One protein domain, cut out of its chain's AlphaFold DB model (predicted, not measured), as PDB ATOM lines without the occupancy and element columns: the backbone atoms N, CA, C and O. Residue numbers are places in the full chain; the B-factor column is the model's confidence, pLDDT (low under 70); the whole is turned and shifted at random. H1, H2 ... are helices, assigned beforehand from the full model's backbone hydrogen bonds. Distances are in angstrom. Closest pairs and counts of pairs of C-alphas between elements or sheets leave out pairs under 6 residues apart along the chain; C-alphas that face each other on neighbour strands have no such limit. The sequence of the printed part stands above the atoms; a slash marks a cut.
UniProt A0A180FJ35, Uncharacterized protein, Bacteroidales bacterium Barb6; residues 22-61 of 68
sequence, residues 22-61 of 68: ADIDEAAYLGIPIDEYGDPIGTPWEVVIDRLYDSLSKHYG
ATOM      1  N   ALA A  22     198.344 157.212 189.076       93.75
ATOM      2  CA  ALA A  22     197.808 158.501 189.505       93.75
ATOM      3  C   ALA A  22     196.335 158.672 189.096       93.75
ATOM      4  O   ALA A  22     195.531 159.095 189.922       93.75
ATOM      5  N   ASP A  23     195.976 158.266 187.873       89.69
ATOM      6  CA  ASP A  23     194.588 158.312 187.387       89.69
ATOM      7  C   ASP A  23     193.677 157.396 188.226       89.69
ATOM      8  O   ASP A  23     192.545 157.749 188.554       89.69
ATOM      9  N   ILE A  24     194.189 156.222 188.617       90.69
ATOM     10  CA  ILE A  24     193.473 155.262 189.471       90.69
ATOM     11  C   ILE A  24     193.271 155.820 190.882       90.69
ATOM     12  O   ILE A  24     192.172 155.717 191.430       90.69
ATOM     13  N   ASP A  25     194.306 156.416 191.470       95.12
ATOM     14  CA  ASP A  25     194.249 156.977 192.820       95.12
ATOM     15  C   ASP A  25     193.299 158.186 192.883       95.12
ATOM     16  O   ASP A  25     192.522 158.321 193.832       95.12
ATOM     17  N   GLU A  26     193.308 159.036 191.852       89.75
ATOM     18  CA  GLU A  26     192.382 160.163 191.716       89.75
ATOM     19  C   GLU A  26     190.933 159.686 191.557       89.75
ATOM     20  O   GLU A  26     190.044 160.141 192.282       89.75
ATOM     21  N   ALA A  27     190.686 158.716 190.673       87.38
ATOM     22  CA  ALA A  27     189.360 158.134 190.491       87.38
ATOM     23  C   ALA A  27     188.835 157.484 191.783       87.38
ATOM     24  O   ALA A  27     187.670 157.668 192.142       87.38
ATOM     25  N   ALA A  28     189.700 156.792 192.532       89.19
ATOM     26  CA  ALA A  28     189.361 156.208 193.826       89.19
ATOM     27  C   ALA A  28     189.033 157.275 194.883       89.19
ATOM     28  O   ALA A  28     188.057 157.122 195.618       89.19
ATOM     29  N   TYR A  29     189.802 158.368 194.936       91.06
ATOM     30  CA  TYR A  29     189.522 159.507 195.815       91.06
ATOM     31  C   TYR A  29     188.159 160.146 195.514       91.06
ATOM     32  O   TYR A  29     187.412 160.483 196.433       91.06
ATOM     33  N   LEU A  30     187.814 160.270 194.230       84.62
ATOM     34  CA  LEU A  30     186.542 160.827 193.769       84.62
ATOM     35  C   LEU A  30     185.377 159.819 193.805       84.62
ATOM     36  O   LEU A  30     184.226 160.212 193.614       84.62
ATOM     37  N   GLY A  31     185.649 158.532 194.046       85.19
ATOM     38  CA  GLY A  31     184.647 157.463 194.006       85.19
ATOM     39  C   GLY A  31     184.077 157.204 192.605       85.19
ATOM     40  O   GLY A  31     182.942 156.740 192.482       85.19
ATOM     41  N   ILE A  32     184.836 157.525 191.556       86.25
ATOM     42  CA  ILE A  32     184.430 157.371 190.157       86.25
ATOM     43  C   ILE A  32     184.968 156.029 189.643       86.25
ATOM     44  O   ILE A  32     186.181 155.826 189.637       86.25
ATOM     45  N   PRO A  33     184.112 155.093 189.197       88.38
ATOM     46  CA  PRO A  33     184.589 153.891 188.526       88.38
ATOM     47  C   PRO A  33     185.220 154.282 187.185       88.38
ATOM     48  O   PRO A  33     184.629 155.067 186.451       88.38
ATOM     49  N   ILE A  34     186.381 153.724 186.848       88.38
ATOM     50  CA  ILE A  34     187.070 153.949 185.566       88.38
ATOM     51  C   ILE A  34     187.463 152.617 184.913       88.38
ATOM     52  O   ILE A  34     187.575 151.598 185.598       88.38
ATOM     53  N   ASP A  35     187.651 152.614 183.594       88.50
ATOM     54  CA  ASP A  35     188.119 151.460 182.825       88.50
ATOM     55  C   ASP A  35     189.651 151.333 182.811       88.50
ATOM     56  O   ASP A  35     190.373 152.097 183.452       88.50
ATOM     57  N   GLU A  36     190.172 150.348 182.072       87.94
ATOM     58  CA  GLU A  36     191.621 150.117 181.976       87.94
ATOM     59  C   GLU A  36     192.396 151.256 181.277       87.94
ATOM     60  O   GLU A  36     193.629 151.273 181.316       87.94
ATOM     61  N   TYR A  37     191.693 152.203 180.654       88.19
ATOM     62  CA  TYR A  37     192.237 153.363 179.948       88.19
ATOM     63  C   TYR A  37     191.980 154.690 180.677       88.19
ATOM     64  O   TYR A  37     192.377 155.743 180.165       88.19
ATOM     65  N   GLY A  38     191.357 154.645 181.859       84.31
ATOM     66  CA  GLY A  38     191.072 155.814 182.689       84.31
ATOM     67  C   GLY A  38     189.749 156.498 182.357       84.31
ATOM     68  O   GLY A  38     189.477 157.573 182.884       84.31
ATOM     69  N   ASP A  39     188.924 155.901 181.495       86.12
ATOM     70  CA  ASP A  39     187.631 156.473 181.144       86.12
ATOM     71  C   ASP A  39     186.592 156.135 182.219       86.12
ATOM     72  O   ASP A  39     186.468 154.965 182.595       86.12
ATOM     73  N   PRO A  40     185.813 157.115 182.710       83.31
ATOM     74  CA  PRO A  40     184.739 156.862 183.657       83.31
ATOM     75  C   PRO A  40     183.751 155.812 183.141       83.31
ATOM     76  O   PRO A  40     183.121 155.979 182.096       83.31
ATOM     77  N   ILE A  41     183.571 154.746 183.914       84.31
ATOM     78  CA  ILE A  41     182.533 153.743 183.706       84.31
ATOM     79  C   ILE A  41     181.349 154.106 184.596       84.31
ATOM     80  O   ILE A  41     181.471 154.260 185.810       84.31
ATOM     81  N   GLY A  42     180.162 154.189 184.010       80.19
ATOM     82  CA  GLY A  42     178.953 154.475 184.763       80.19
ATOM     83  C   GLY A  42     177.767 154.746 183.858       80.19
ATOM     84  O   GLY A  42     177.769 154.414 182.674       80.19
ATOM     85  N   THR A  43     176.727 155.350 184.429       77.62
ATOM     86  CA  THR A  43     175.603 155.839 183.626       77.62
ATOM     87  C   THR A  43     176.060 157.099 182.878       77.62
ATOM     88  O   THR A  43     176.526 158.020 183.550       77.62
ATOM     89  N   PRO A  44     175.935 157.168 181.536       80.44
ATOM     90  CA  PRO A  44     176.281 158.363 180.769       80.44
ATOM     91  C   PRO A  44     175.596 159.611 181.328       80.44
ATOM     92  O   PRO A  44     174.454 159.535 181.797       80.44
ATOM     93  N   TRP A  45     176.281 160.754 181.279       78.88
ATOM     94  CA  TRP A  45     175.788 162.009 181.852       78.88
ATOM     95  C   TRP A  45     174.440 162.417 181.252       78.88
ATOM     96  O   TRP A  45     173.555 162.862 181.975       78.88
ATOM     97  N   GLU A  46     174.241 162.157 179.962       80.88
ATOM     98  CA  GLU A  46     172.992 162.370 179.234       80.88
ATOM     99  C   GLU A  46     171.841 161.584 179.868       80.88
ATOM    100  O   GLU A  46     170.775 162.133 180.112       80.88
ATOM    101  N   VAL A  47     172.075 160.320 180.230       79.12
ATOM    102  CA  VAL A  47     171.059 159.463 180.858       79.12
ATOM    103  C   VAL A  47     170.752 159.921 182.287       79.12
ATOM    104  O   VAL A  47     169.604 159.843 182.731       79.12
ATOM    105  N   VAL A  48     171.757 160.399 183.028       84.00
ATOM    106  CA  VAL A  48     171.558 160.969 184.373       84.00
ATOM    107  C   VAL A  48     170.745 162.261 184.292       84.00
ATOM    108  O   VAL A  48     169.769 162.417 185.026       84.00
ATOM    109  N   ILE A  49     171.119 163.156 183.376       87.12
ATOM    110  CA  ILE A  49     170.411 164.404 183.101       87.12
ATOM    111  C   ILE A  49     168.977 164.126 182.664       87.12
ATOM    112  O   ILE A  49     168.052 164.760 183.172       87.12
ATOM    113  N   ASP A  50     168.768 163.165 181.769       87.38
ATOM    114  CA  ASP A  50     167.435 162.829 181.293       87.38
ATOM    115  C   ASP A  50     166.552 162.379 182.454       87.38
ATOM    116  O   ASP A  50     165.468 162.927 182.659       87.38
ATOM    117  N   ARG A  51     167.051 161.478 183.303       84.81
ATOM    118  CA  ARG A  51     166.323 161.033 184.499       84.81
ATOM    119  C   ARG A  51     166.054 162.162 185.489       84.81
ATOM    120  O   ARG A  51     164.990 162.174 186.110       84.81
ATOM    121  N   LEU A  52     166.988 163.099 185.648       88.19
ATOM    122  CA  LEU A  52     166.785 164.289 186.470       88.19
ATOM    123  C   LEU A  52     165.637 165.133 185.907       88.19
ATOM    124  O   LEU A  52     164.695 165.432 186.636       88.19
ATOM    125  N   TYR A  53     165.677 165.463 184.617       90.19
ATOM    126  CA  TYR A  53     164.612 166.222 183.961       90.19
ATOM    127  C   TYR A  53     163.267 165.498 184.007       90.19
ATOM    128  O   TYR A  53     162.255 166.146 184.262       90.19
ATOM    129  N   ASP A  54     163.233 164.175 183.855       89.38
ATOM    130  CA  ASP A  54     162.009 163.384 184.004       89.38
ATOM    131  C   ASP A  54     161.467 163.473 185.439       89.38
ATOM    132  O   ASP A  54     160.262 163.631 185.651       89.38
ATOM    133  N   SER A  55     162.344 163.381 186.445       88.94
ATOM    134  CA  SER A  55     161.951 163.489 187.854       88.94
ATOM    135  C   SER A  55     161.429 164.879 188.192       88.94
ATOM    136  O   SER A  55     160.436 165.009 188.907       88.94
ATOM    137  N   LEU A  56     162.082 165.917 187.679       88.56
ATOM    138  CA  LEU A  56     161.652 167.292 187.879       88.56
ATOM    139  C   LEU A  56     160.334 167.556 187.144       88.56
ATOM    140  O   LEU A  56     159.428 168.149 187.719       88.56
ATOM    141  N   SER A  57     160.173 167.040 185.927       90.94
ATOM    142  CA  SER A  57     158.934 167.202 185.161       90.94
ATOM    143  C   SER A  57     157.749 166.520 185.846       90.94
ATOM    144  O   SER A  57     156.659 167.081 185.902       90.94
ATOM    145  N   LYS A  58     157.965 165.352 186.468       90.19
ATOM    146  CA  LYS A  58     156.963 164.707 187.337       90.19
ATOM    147  C   LYS A  58     156.628 165.546 188.568       90.19
ATOM    148  O   LYS A  58     155.467 165.597 188.959       90.19
ATOM    149  N   HIS A  59     157.628 166.171 189.186       91.62
ATOM    150  CA  HIS A  59     157.431 166.981 190.385       91.62
ATOM    151  C   HIS A  59     156.653 168.271 190.094       91.62
ATOM    152  O   HIS A  59     155.748 168.624 190.845       91.62
ATOM    153  N   TYR A  60     156.980 168.950 188.994       90.31
ATOM    154  CA  TYR A  60     156.375 170.230 188.616       90.31
ATOM    155  C   TYR A  60     155.162 170.099 187.684       90.31
ATOM    156  O   TYR A  60     154.461 171.082 187.459       90.31
ATOM    157  N   GLY A  61     154.891 168.906 187.150       88.31
ATOM    158  CA  GLY A  61     153.761 168.647 186.253       88.31
ATOM    159  C   GLY A  61     153.904 169.261 184.857       88.31
ATOM    160  O   GLY A  61     152.915 169.362 184.135       88.31
TER     161      GLY A  61
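What this domain is: This is residues 22 to 61 of the 68 residues of an uncharacterized protein of Bacteroidales bacterium Barb6 (UniProt A0A180FJ35). Look first at the long helix H2, which sticks out as a free arm; at the other end of the model lie the short helix H1 and the loop of residues 31 to 42, which folds back below it as a loose head. The printed part has 40 residues with two named helices, H1 then H2, and no named strand; the class is all helix. The whole is extended, with a radius of gyration of the C-alphas of 14.5 A and spans of 45 by 17 by 8 A, the arm making much of the length.

How they stand to each other: Residues 43 to 61 stand free, of which 45 to 60 belong to H2. H1, residues 22 to 30, and H2 are apart. In H1 and H2 every O i to N i+4 pair is within hydrogen-bond range.

Where its parts are: Find C-alpha 45 at (175.788, 162.009, 181.852); from there H2 runs 22.1 A to C-alpha 60 at (156.375, 170.230, 188.616). H1 starts at C-alpha 22, (197.808, 158.501, 189.505), and measures 12.3 A.

The domain as a whole: The C-alphas of Ala 22 and Gly 61, the two farthest apart, are 45.3 A apart. The link from H1 to H2, 14 residues, is long. The printed part has no cut, and no printed residue is under 70 in pLDDT.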